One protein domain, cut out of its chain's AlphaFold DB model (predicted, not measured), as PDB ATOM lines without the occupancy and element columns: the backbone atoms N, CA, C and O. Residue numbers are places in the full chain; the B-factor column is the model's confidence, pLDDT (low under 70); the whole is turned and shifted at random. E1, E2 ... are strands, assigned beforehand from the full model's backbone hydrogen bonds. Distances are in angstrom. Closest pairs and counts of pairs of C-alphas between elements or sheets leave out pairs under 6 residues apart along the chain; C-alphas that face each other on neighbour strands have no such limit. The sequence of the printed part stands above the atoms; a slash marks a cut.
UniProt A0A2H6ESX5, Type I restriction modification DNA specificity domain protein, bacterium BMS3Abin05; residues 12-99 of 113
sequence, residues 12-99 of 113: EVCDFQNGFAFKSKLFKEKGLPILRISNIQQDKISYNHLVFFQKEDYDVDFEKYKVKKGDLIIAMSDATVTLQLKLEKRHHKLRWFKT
ATOM      1  N   GLU A  12       3.900  22.955 297.984       87.38
ATOM      2  CA  GLU A  12       5.112  23.250 298.764       87.38
ATOM      3  C   GLU A  12       5.080  24.665 299.365       87.38
ATOM      4  O   GLU A  12       5.834  24.955 300.291       87.38
ATOM      5  N   VAL A  13       4.206  25.548 298.866       87.62
ATOM      6  CA  VAL A  13       4.106  26.947 299.327       87.62
ATOM      7  C   VAL A  13       2.848  27.248 300.126       87.62
ATOM      8  O   VAL A  13       2.816  28.243 300.853       87.62
ATOM      9  N   CYS A  14       1.804  26.429 299.999       84.38
ATOM     10  CA  CYS A  14       0.560  26.640 300.723       84.38
ATOM     11  C   CYS A  14      -0.197  25.340 300.997       84.38
ATOM     12  O   CYS A  14      -0.220  24.423 300.175       84.38
ATOM     13  N   ASP A  15      -0.910  25.324 302.122       83.56
ATOM     14  CA  ASP A  15      -1.902  24.292 302.401       83.56
ATOM     15  C   ASP A  15      -3.166  24.521 301.577       83.56
ATOM     16  O   ASP A  15      -3.566  25.660 301.324       83.56
ATOM     17  N   PHE A  16      -3.837  23.419 301.257       82.94
ATOM     18  CA  PHE A  16      -5.121  23.403 300.578       82.94
ATOM     19  C   PHE A  16      -6.167  22.836 301.517       82.94
ATOM     20  O   PHE A  16      -5.971  21.788 302.134       82.94
ATOM     21  N   GLN A  17      -7.316  23.494 301.587       85.38
ATOM     22  CA  GLN A  17      -8.448  22.963 302.321       85.38
ATOM     23  C   GLN A  17      -9.733  23.161 301.538       85.38
ATOM     24  O   GLN A  17     -10.065  24.288 301.200       85.38
ATOM     25  N   ASN A  18     -10.484  22.079 301.342       85.50
ATOM     26  CA  ASN A  18     -11.829  22.143 300.787       85.50
ATOM     27  C   ASN A  18     -12.843  22.705 301.791       85.50
ATOM     28  O   ASN A  18     -12.728  22.530 303.008       85.50
ATOM     29  N   GLY A  19     -13.869  23.344 301.244       86.25
ATOM     30  CA  GLY A  19     -14.996  23.891 301.967       86.25
ATOM     31  C   GLY A  19     -15.941  22.802 302.450       86.25
ATOM     32  O   GLY A  19     -15.800  21.623 302.121       86.25
ATOM     33  N   PHE A  20     -16.927  23.217 303.236       89.81
ATOM     34  CA  PHE A  20     -17.964  22.328 303.737       89.81
ATOM     35  C   PHE A  20     -19.227  22.428 302.876       89.81
ATOM     36  O   PHE A  20     -19.696  23.523 302.565       89.81
ATOM     37  N   ALA A  21     -19.789  21.278 302.501       89.44
ATOM     38  CA  ALA A  21     -21.014  21.196 301.714       89.44
ATOM     39  C   ALA A  21     -22.246  21.312 302.627       89.44
ATOM     40  O   ALA A  21     -22.845  20.312 303.027       89.44
ATOM     41  N   PHE A  22     -22.617  22.545 302.977       90.88
ATOM     42  CA  PHE A  22     -23.822  22.806 303.764       90.88
ATOM     43  C   PHE A  22     -25.083  22.384 303.000       90.88
ATOM     44  O   PHE A  22     -25.256  22.704 301.823       90.88
ATOM     45  N   LYS A  23     -25.996  21.691 303.685       91.06
ATOM     46  CA  LYS A  23     -27.276  21.262 303.115       91.06
ATOM     47  C   LYS A  23     -28.203  22.473 303.023       91.06
ATOM     48  O   LYS A  23     -28.550  23.050 304.050       91.06
ATOM     49  N   SER A  24     -28.657  22.809 301.817       90.88
ATOM     50  CA  SER A  24     -29.546  23.957 301.571       90.88
ATOM     51  C   SER A  24     -30.836  23.920 302.396       90.88
ATOM     52  O   SER A  24     -31.274  24.949 302.895       90.88
ATOM     53  N   LYS A  25     -31.390  22.724 302.632       95.00
ATOM     54  CA  LYS A  25     -32.565  22.511 303.499       95.00
ATOM     55  C   LYS A  25     -32.371  22.922 304.968       95.00
ATOM     56  O   LYS A  25     -33.342  22.972 305.706       95.00
ATOM     57  N   LEU A  26     -31.127  23.139 305.399       94.25
ATOM     58  CA  LEU A  26     -30.773  23.576 306.753       94.25
ATOM     59  C   LEU A  26     -30.349  25.053 306.787       94.25
ATOM     60  O   LEU A  26     -29.862  25.518 307.813       94.25
ATOM     61  N   PHE A  27     -30.496  25.792 305.683       94.19
ATOM     62  CA  PHE A  27     -30.239  27.229 305.679       94.19
ATOM     63  C   PHE A  27     -31.271  27.958 306.534       94.19
ATOM     64  O   PHE A  27     -32.467  27.675 306.478       94.19
ATOM     65  N   LYS A  28     -30.788  28.920 307.314       93.69
ATOM     66  CA  LYS A  28     -31.585  29.754 308.213       93.69
ATOM     67  C   LYS A  28     -31.308  31.228 307.950       93.69
ATOM     68  O   LYS A  28     -30.302  31.590 307.339       93.69
ATOM     69  N   GLU A  29     -32.190  32.080 308.458       94.38
ATOM     70  CA  GLU A  29     -32.072  33.541 308.351       94.38
ATOM     71  C   GLU A  29     -31.136  34.153 309.407       94.38
ATOM     72  O   GLU A  29     -30.719  35.301 309.276       94.38
ATOM     73  N   LYS A  30     -30.806  33.403 310.466       92.62
ATOM     74  CA  LYS A  30     -29.939  33.834 311.573       92.62
ATOM     75  C   LYS A  30     -29.058  32.684 312.050       92.62
ATOM     76  O   LYS A  30     -29.453  31.521 311.951       92.62
ATOM     77  N   GLY A  31     -27.897  33.019 312.613       94.19
ATOM     78  CA  GLY A  31     -26.922  32.064 313.143       94.19
ATOM     79  C   GLY A  31     -25.502  32.404 312.704       94.19
ATOM     80  O   GLY A  31     -25.145  33.578 312.586       94.19
ATOM     81  N   LEU A  32     -24.702  31.375 312.434       93.00
ATOM     82  CA  LEU A  32     -23.368  31.532 311.863       93.00
ATOM     83  C   LEU A  32     -23.447  31.660 310.337       93.00
ATOM     84  O   LEU A  32     -24.135  30.856 309.706       93.00
ATOM     85  N   PRO A  33     -22.765  32.645 309.727       94.25
ATOM     86  CA  PRO A  33     -22.865  32.883 308.294       94.25
ATOM     87  C   PRO A  33     -22.138  31.799 307.496       94.25
ATOM     88  O   PRO A  33     -21.047  31.357 307.859       94.25
ATOM     89  N   ILE A  34     -22.725  31.423 306.364       92.88
ATOM     90  CA  ILE A  34     -22.107  30.551 305.367       92.88
ATOM     91  C   ILE A  34     -21.568  31.423 304.239       92.88
ATOM     92  O   ILE A  34     -22.317  32.174 303.611       92.88
ATOM     93  N   LEU A  35     -20.280  31.276 303.936       91.06
ATOM     94  CA  LEU A  35     -19.693  31.861 302.739       91.06
ATOM     95  C   LEU A  35     -19.929  30.935 301.541       91.06
ATOM     96  O   LEU A  35     -19.443  29.804 301.529       91.06
ATOM     97  N   ARG A  36     -20.675  31.402 300.535       90.25
ATOM     98  CA  ARG A  36     -20.962  30.657 299.298       90.25
ATOM     99  C   ARG A  36     -20.256  31.285 298.099       90.25
ATOM    100  O   ARG A  36     -19.862  32.446 298.146       90.25
ATOM    101  N   ILE A  37     -20.172  30.546 296.991       87.38
ATOM    102  CA  ILE A  37     -19.639  31.057 295.716       87.38
ATOM    103  C   ILE A  37     -20.339  32.348 295.267       87.38
ATOM    104  O   ILE A  37     -19.681  33.282 294.832       87.38
ATOM    105  N   SER A  38     -21.655  32.453 295.479       86.94
ATOM    106  CA  SER A  38     -22.449  33.651 295.168       86.94
ATOM    107  C   SER A  38     -22.066  34.887 295.992       86.94
ATOM    108  O   SER A  38     -22.449  35.998 295.642       86.94
ATOM    109  N   ASN A  39     -21.354  34.704 297.108       87.38
ATOM    110  CA  ASN A  39     -20.858  35.792 297.948       87.38
ATOM    111  C   ASN A  39     -19.480  36.291 297.500       87.38
ATOM    112  O   ASN A  39     -19.018  37.304 298.014       87.38
ATOM    113  N   ILE A  40     -18.813  35.618 296.561       87.06
ATOM    114  CA  ILE A  40     -17.538  36.067 296.001       87.06
ATOM    115  C   ILE A  40     -17.861  36.954 294.798       87.06
ATOM    116  O   ILE A  40     -18.425  36.491 293.810       87.06
ATOM    117  N   GLN A  41     -17.543  38.242 294.894       82.44
ATOM    118  CA  GLN A  41     -17.797  39.223 293.843       82.44
ATOM    119  C   GLN A  41     -16.490  39.890 293.447       82.44
ATOM    120  O   GLN A  41     -15.947  40.658 294.235       82.44
ATOM    121  N   GLN A  42     -16.031  39.625 292.221       76.19
ATOM    122  CA  GLN A  42     -14.783  40.168 291.671       76.19
ATOM    123  C   GLN A  42     -13.604  39.932 292.635       76.19
ATOM    124  O   GLN A  42     -13.085  38.825 292.723       76.19
ATOM    125  N   ASP A  43     -13.236  40.955 293.402       78.81
ATOM    126  CA  ASP A  43     -12.099  41.025 294.313       78.81
ATOM    127  C   ASP A  43     -12.488  41.057 295.803       78.81
ATOM    128  O   ASP A  43     -11.622  41.173 296.673       78.81
ATOM    129  N   LYS A  44     -13.783  40.957 296.123       83.06
ATOM    130  CA  LYS A  44     -14.290  41.087 297.491       83.06
ATOM    131  C   LYS A  44     -15.347  40.056 297.846       83.06
ATOM    132  O   LYS A  44     -16.018  39.457 297.007       83.06
ATOM    133  N   ILE A  45     -15.534  39.901 299.150       86.00
ATOM    134  CA  ILE A  45     -16.658  39.158 299.704       86.00
ATOM    135  C   ILE A  45     -17.838  40.106 299.896       86.00
ATOM    136  O   ILE A  45     -17.738  41.118 300.589       86.00
ATOM    137  N   SER A  46     -18.959  39.761 299.275       86.81
ATOM    138  CA  SER A  46     -20.247  40.413 299.445       86.81
ATOM    139  C   SER A  46     -21.034  39.760 300.574       86.81
ATOM    140  O   SER A  46     -21.292  38.554 300.564       86.81
ATOM    141  N   TYR A  47     -21.464  40.582 301.527       87.06
ATOM    142  CA  TYR A  47     -22.300  40.172 302.658       87.06
ATOM    143  C   TYR A  47     -23.804  40.289 302.360       87.06
ATOM    144  O   TYR A  47     -24.632  40.182 303.262       87.06
ATOM    145  N   ASN A  48     -24.176  40.492 301.094       88.75
ATOM    146  CA  ASN A  48     -25.572  40.510 300.675       88.75
ATOM    147  C   ASN A  48     -26.115  39.077 300.578       88.75
ATOM    148  O   ASN A  48     -25.401  38.163 300.160       88.75
ATOM    149  N   HIS A  49     -27.389  38.884 300.936       89.12
ATOM    150  CA  HIS A  49     -28.084  37.587 300.864       89.12
ATOM    151  C   HIS A  49     -27.314  36.434 301.537       89.12
ATOM    152  O   HIS A  49     -27.232  35.314 301.011       89.12
ATOM    153  N   LEU A  50     -26.708  36.720 302.694       89.88
ATOM    154  CA  LEU A  50     -26.103  35.687 303.526       89.88
ATOM    155  C   LEU A  50     -27.164  34.683 303.959       89.88
ATOM    156  O   LEU A  50     -28.300  35.034 304.271       89.88
ATOM    157  N   VAL A  51     -26.748  33.426 303.994       91.62
ATOM    158  CA  VAL A  51     -27.503  32.340 304.608       91.62
ATOM    159  C   VAL A  51     -26.713  31.843 305.801       91.62
ATOM    160  O   VAL A  51     -25.482  31.933 305.827       91.62
ATOM    161  N   PHE A  52     -27.426  31.334 306.793       95.62
ATOM    162  CA  PHE A  52     -26.850  30.977 308.076       95.62
ATOM    163  C   PHE A  52     -27.126  29.512 308.405       95.62
ATOM    164  O   PHE A  52     -28.023  28.892 307.834       95.62
ATOM    165  N   PHE A  53     -26.362  28.964 309.342       93.06
ATOM    166  CA  PHE A  53     -26.625  27.671 309.974       93.06
ATOM    167  C   PHE A  53     -26.514  27.796 311.494       93.06
ATOM    168  O   PHE A  53     -25.958  28.775 312.006       93.06
ATOM    169  N   GLN A  54     -27.028  26.803 312.216       93.88
ATOM    170  CA  GLN A  54     -26.803  26.656 313.653       93.88
ATOM    171  C   GLN A  54     -25.805  25.527 313.885       93.88
ATOM    172  O   GLN A  54     -25.796  24.544 313.141       93.88
ATOM    173  N   LYS A  55     -24.939  25.664 314.894       90.56
ATOM    174  CA  LYS A  55     -23.894  24.660 315.156       90.56
ATOM    175  C   LYS A  55     -24.503  23.288 315.431       90.56
ATOM    176  O   LYS A  55     -23.939  22.285 315.020       90.56
ATOM    177  N   GLU A  56     -25.677  23.264 316.045       94.31
ATOM    178  CA  GLU A  56     -26.401  22.063 316.451       94.31
ATOM    179  C   GLU A  56     -26.969  21.279 315.254       94.31
ATOM    180  O   GLU A  56     -27.321  20.112 315.398       94.31
ATOM    181  N   ASP A  57     -27.040  21.883 314.058       93.38
ATOM    182  CA  ASP A  57     -27.536  21.214 312.848       93.38
ATOM    183  C   ASP A  57     -26.525  20.194 312.270       93.38
ATOM    184  O   ASP A  57     -26.880  19.400 311.391       93.38
ATOM    185  N   TYR A  58     -25.262  20.227 312.717       92.56
ATOM    186  CA  TYR A  58     -24.178  19.387 312.204       92.56
ATOM    187  C   TYR A  58     -23.244  18.919 313.324       92.56
ATOM    188  O   TYR A  58     -22.710  19.726 314.075       92.56
ATOM    189  N   ASP A  59     -22.934  17.625 313.348       94.38
ATOM    190  CA  ASP A  59     -21.898  17.059 314.218       94.38
ATOM    191  C   ASP A  59     -20.510  17.179 313.560       94.38
ATOM    192  O   ASP A  59     -19.925  16.212 313.068       94.38
ATOM    193  N   VAL A  60     -20.038  18.419 313.395       90.38
ATOM    194  CA  VAL A  60     -18.771  18.742 312.718       90.38
ATOM    195  C   VAL A  60     -18.064  19.882 313.444       90.38
ATOM    196  O   VAL A  60     -18.663  20.914 313.738       90.38
ATOM    197  N   ASP A  61     -16.752  19.746 313.646       89.69
ATOM    198  CA  ASP A  61     -15.919  20.866 314.085       89.69
ATOM    199  C   ASP A  61     -15.720  21.885 312.946       89.69
ATOM    200  O   ASP A  61     -15.049  21.622 311.937       89.69
ATOM    201  N   PHE A  62     -16.315  23.066 313.124       89.06
ATOM    202  CA  PHE A  62     -16.260  24.170 312.170       89.06
ATOM    203  C   PHE A  62     -15.021  25.060 312.296       89.06
ATOM    204  O   PHE A  62     -14.799  25.879 311.400       89.06
ATOM    205  N   GLU A  63     -14.175  24.899 313.320       89.12
ATOM    206  CA  GLU A  63     -12.973  25.733 313.477       89.12
ATOM    207  C   GLU A  63     -12.038  25.604 312.277       89.12
ATOM    208  O   GLU A  63     -11.492  26.598 311.782       89.12
ATOM    209  N   LYS A  64     -11.931  24.396 311.715       85.31
ATOM    210  CA  LYS A  64     -11.152  24.187 310.498       85.31
ATOM    211  C   LYS A  64     -11.748  24.891 309.289       85.31
ATOM    212  O   LYS A  64     -10.971  25.210 308.408       85.31
ATOM    213  N   TYR A  65     -13.056  25.136 309.200       88.62
ATOM    214  CA  TYR A  65     -13.702  25.774 308.036       88.62
ATOM    215  C   TYR A  65     -13.829  27.295 308.161       88.62
ATOM    216  O   TYR A  65     -14.283  27.959 307.228       88.62
ATOM    217  N   LYS A  66     -13.409  27.860 309.294       89.81
ATOM    218  CA  LYS A  66     -13.413  29.298 309.520       89.81
ATOM    219  C   LYS A  66     -12.410  29.983 308.593       89.81
ATOM    220  O   LYS A  66     -11.206  29.737 308.663       89.81
ATOM    221  N   VAL A  67     -12.926  30.865 307.746       87.25
ATOM    222  CA  VAL A  67     -12.124  31.742 306.891       87.25
ATOM    223  C   VAL A  67     -11.512  32.842 307.751       87.25
ATOM    224  O   VAL A  67     -12.207  33.481 308.546       87.25
ATOM    225  N   LYS A  68     -10.206  33.061 307.602       85.06
ATOM    226  CA  LYS A  68      -9.458  34.095 308.317       85.06
ATOM    227  C   LYS A  68      -8.984  35.164 307.342       85.06
ATOM    228  O   LYS A  68      -8.797  34.924 306.151       85.06
ATOM    229  N   LYS A  69      -8.767  36.373 307.859       82.25
ATOM    230  CA  LYS A  69      -8.148  37.444 307.076       82.25
ATOM    231  C   LYS A  69      -6.773  36.978 306.581       82.25
ATOM    232  O   LYS A  69      -5.962  36.527 307.384       82.25
ATOM    233  N   GLY A  70      -6.530  37.129 305.282       82.06
ATOM    234  CA  GLY A  70      -5.307  36.671 304.621       82.06
ATOM    235  C   GLY A  70      -5.432  35.302 303.954       82.06
ATOM    236  O   GLY A  70      -4.538  34.951 303.194       82.06
ATOM    237  N   ASP A  71      -6.523  34.559 304.169       84.38
ATOM    238  CA  ASP A  71      -6.778  33.345 303.391       84.38
ATOM    239  C   ASP A  71      -7.145  33.719 301.941       84.38
ATOM    240  O   ASP A  71      -7.986  34.596 301.722       84.38
ATOM    241  N   LEU A  72      -6.558  33.045 300.944       85.75
ATOM    242  CA  LEU A  72      -7.042  33.150 299.559       85.75
ATOM    243  C   LEU A  72      -8.234  32.223 299.373       85.75
ATOM    244  O   LEU A  72      -8.138  31.041 299.691       85.75
ATOM    245  N   ILE A  73      -9.324  32.736 298.813       85.06
ATOM    246  CA  ILE A  73     -10.539  31.958 298.582       85.06
ATOM    247  C   ILE A  73     -10.703  31.735 297.089       85.06
ATOM    248  O   ILE A  73     -10.685  32.689 296.316       85.06
ATOM    249  N   ILE A  74     -10.881  30.475 296.696       82.88
ATOM    250  CA  ILE A  74     -11.072  30.100 295.295       82.88
ATOM    251  C   ILE A  74     -12.436  29.432 295.133       82.88
ATOM    252  O   ILE A  74     -12.765  28.455 295.816       82.88
ATOM    253  N   ALA A  75     -13.227  29.992 294.222       81.94
ATOM    254  CA  ALA A  75     -14.503  29.457 293.786       81.94
ATOM    255  C   ALA A  75     -14.290  28.357 292.738       81.94
ATOM    256  O   ALA A  75     -13.593  28.574 291.749       81.94
ATOM    257  N   MET A  76     -14.920  27.198 292.927       74.94
ATOM    258  CA  MET A  76     -14.972  26.146 291.912       74.94
ATOM    259  C   MET A  76     -16.431  25.853 291.560       74.94
ATOM    260  O   MET A  76     -17.203  25.450 292.432       74.94
ATOM    261  N   SER A  77     -16.800  26.052 290.295       66.81
ATOM    262  CA  SER A  77     -18.060  25.576 289.712       66.81
ATOM    263  C   SER A  77     -17.792  24.368 288.806       66.81
ATOM    264  O   SER A  77     -16.666  24.181 288.344       66.81
ATOM    265  N   ASP A  78     -18.814  23.552 288.537       53.56
ATOM    266  CA  ASP A  78     -18.708  22.295 287.768       53.56
ATOM    267  C   ASP A  78     -18.299  22.471 286.279       53.56
ATOM    268  O   ASP A  78     -18.244  21.485 285.548       53.56
ATOM    269  N   ALA A  79     -17.965  23.686 285.809       39.75
ATOM    270  CA  ALA A  79     -17.571  23.926 284.412       39.75
ATOM    271  C   ALA A  79     -16.432  24.940 284.173       39.75
ATOM    272  O   ALA A  79     -15.904  24.988 283.063       39.75
ATOM    273  N   THR A  80     -15.993  25.753 285.139       33.97
ATOM    274  CA  THR A  80     -14.867  26.681 284.901       33.97
ATOM    275  C   THR A  80     -14.191  27.057 286.214       33.97
ATOM    276  O   THR A  80     -14.825  27.584 287.127       33.97
ATOM    277  N   VAL A  81     -12.882  26.816 286.317       36.31
ATOM    278  CA  VAL A  81     -12.062  27.412 287.377       36.31
ATOM    279  C   VAL A  81     -11.784  28.854 286.958       36.31
ATOM    280  O   VAL A  81     -10.826  29.120 286.234       36.31
ATOM    281  N   THR A  82     -12.632  29.798 287.362       25.70
ATOM    282  CA  THR A  82     -12.344  31.220 287.131       25.70
ATOM    283  C   THR A  82     -11.250  31.656 288.104       25.70
ATOM    284  O   THR A  82     -11.506  31.932 289.275       25.70
ATOM    285  N   LEU A  83     -10.005  31.677 287.623       34.94
ATOM    286  CA  LEU A  83      -8.850  32.198 288.349       34.94
ATOM    287  C   LEU A  83      -8.793  33.718 288.180       34.94
ATOM    288  O   LEU A  83      -8.453  34.204 287.105       34.94
ATOM    289  N   GLN A  84      -9.052  34.477 289.246       27.48
ATOM    290  CA  GLN A  84      -8.607  35.869 289.320       27.48
ATOM    291  C   GLN A  84      -7.478  35.959 290.349       27.48
ATOM    292  O   GLN A  84      -7.702  35.979 291.556       27.48
ATOM    293  N   LEU A  85      -6.236  35.937 289.857       29.59
ATOM    294  CA  LEU A  85      -5.030  36.059 290.674       29.59
ATOM    295  C   LEU A  85      -4.457  37.469 290.533       29.59
ATOM    296  O   LEU A  85      -3.894  37.814 289.497       29.59
ATOM    297  N   LYS A  86      -4.525  38.259 291.607       25.83
ATOM    298  CA  LYS A  86      -3.575  39.350 291.840       25.83
ATOM    299  C   LYS A  86      -2.623  38.902 292.943       25.83
ATOM    300  O   LYS A  86      -2.925  39.006 294.128       25.83
ATOM    301  N   LEU A  87      -1.498  38.324 292.533       27.20
ATOM    302  CA  LEU A  87      -0.438  37.911 293.446       27.20
ATOM    303  C   LEU A  87       0.409  39.129 293.809       27.20
ATOM    304  O   LEU A  87       1.263  39.560 293.038       27.20
ATOM    305  N   GLU A  88       0.187  39.661 295.004       29.52
ATOM    306  CA  GLU A  88       1.111  40.585 295.650       29.52
ATOM    307  C   GLU A  88       1.849  39.797 296.740       29.52
ATOM    308  O   GLU A  88       1.235  39.251 297.655       29.52
ATOM    309  N   LYS A  89       3.167  39.626 296.563       27.39
ATOM    310  CA  LYS A  89       4.028  38.726 297.350       27.39
ATOM    311  C   LYS A  89       3.840  38.904 298.861       27.39
ATOM    312  O   LYS A  89       4.472  39.799 299.414       27.39
ATOM    313  N   ARG A  90       3.098  38.015 299.533       33.50
ATOM    314  CA  ARG A  90       3.260  37.673 300.962       33.50
ATOM    315  C   ARG A  90       2.788  36.237 301.216       33.50
ATOM    316  O   ARG A  90       1.818  35.782 300.622       33.50
ATOM    317  N   HIS A  91       3.518  35.532 302.074       37.34
ATOM    318  CA  HIS A  91       3.294  34.140 302.467       37.34
ATOM    319  C   HIS A  91       1.894  33.945 303.070       37.34
ATOM    320  O   HIS A  91       1.684  34.336 304.217       37.34
ATOM    321  N   HIS A  92       0.947  33.339 302.344       42.97
ATOM    322  CA  HIS A  92      -0.407  33.114 302.861       42.97
ATOM    323  C   HIS A  92      -1.038  31.788 302.399       42.97
ATOM    324  O   HIS A  92      -0.753  31.272 301.320       42.97
ATOM    325  N   LYS A  93      -1.892  31.244 303.275       35.34
ATOM    326  CA  LYS A  93      -2.605  29.961 303.182       35.34
ATOM    327  C   LYS A  93      -3.850  30.105 302.295       35.34
ATOM    328  O   LYS A  93      -4.538  31.118 302.380       35.34
ATOM    329  N   LEU A  94      -4.154  29.119 301.447       38.06
ATOM    330  CA  LEU A  94      -5.286  29.182 300.508       38.06
ATOM    331  C   LEU A  94      -6.384  28.189 300.931       38.06
ATOM    332  O   LEU A  94      -6.111  27.076 301.377       38.06
ATOM    333  N   ARG A  95      -7.654  28.569 300.796       33.50
ATOM    334  CA  ARG A  95      -8.831  27.747 301.107       33.50
ATOM    335  C   ARG A  95      -9.773  27.694 299.901       33.50
ATOM    336  O   ARG A  95     -10.069  28.693 299.258       33.50
ATOM    337  N   TRP A  96     -10.254  26.501 299.605       38.06
ATOM    338  CA  TRP A  96     -10.998  26.116 298.409       38.06
ATOM    339  C   TRP A  96     -12.438  25.752 298.774       38.06
ATOM    340  O   TRP A  96     -12.665  25.246 299.862       38.06
ATOM    341  N   PHE A  97     -13.414  25.930 297.880       31.48
ATOM    342  CA  PHE A  97     -14.793  25.434 298.061       31.48
ATOM    343  C   PHE A  97     -15.242  24.643 296.820       31.48
ATOM    344  O   PHE A  97     -15.088  25.144 295.711       31.48
ATOM    345  N   LYS A  98     -15.815  23.435 296.994       29.78
ATOM    346  CA  LYS A  98     -16.466  22.644 295.923       29.78
ATOM    347  C   LYS A  98     -17.947  22.426 296.252       29.78
ATOM    348  O   LYS A  98     -18.258  22.000 297.362       29.78
ATOM    349  N   THR A  99     -18.835  22.629 295.280       33.56
ATOM    350  CA  THR A  99     -20.230  22.149 295.307       33.56
ATOM    351  C   THR A  99     -20.494  21.308 294.057       33.56
ATOM    352  O   THR A  99     -20.012  21.671 292.991       33.56
TER     353      THR A  99
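AT A GLANCE: This is residues 12 to 99 of the 113 residues of the protein "Type I restriction modification DNA specificity domain protein" of bacterium BMS3Abin05 (UniProt A0A2H6ESX5). The printed part shows little regular structure: long loops with two small strand pairs, E1 with E2 toward one end of the long axis, and E3 beside E4, with residues 16 to 17 paired parallel to E4. The 88 printed residues have four named strands, E1 E2 E3 E4 along the chain, holding 16 residues, and no named helix; the class is all strand. The whole is compact, with a radius of gyration of the C-alphas of 13.8 A, and spans 39 by 24 by 23 A.

HOW THE PARTS SIT: E1, residues 32 to 34, and E2, residues 51 to 53, meet only at a point, where C-alphas 33 and 52 face each other at 4.4 A. E3, residues 72 to 76, and E4, residues 94 to 98, are parallel neighbours at 20 degrees; N 95 and O 72, 2.8 A apart, are within hydrogen-bond range. E1 and E2 are apart from E3 and E4.

IN THESE COORDINATES: E1 begins at C-alpha 32 (-23.368, 31.532, 311.863) and is 6.7 A long, E2 7.2 A, E3 13.1 A. E4, 13.7 A, ends at C-alpha 98 (-16.466, 22.644, 295.923).

THE WHOLE: The farthest C-alphas, of Lys 25 and Lys 89, are 40.5 A apart. The printed part has no cut, and its three links are long. Residues 77 to 99 have pLDDT under 70.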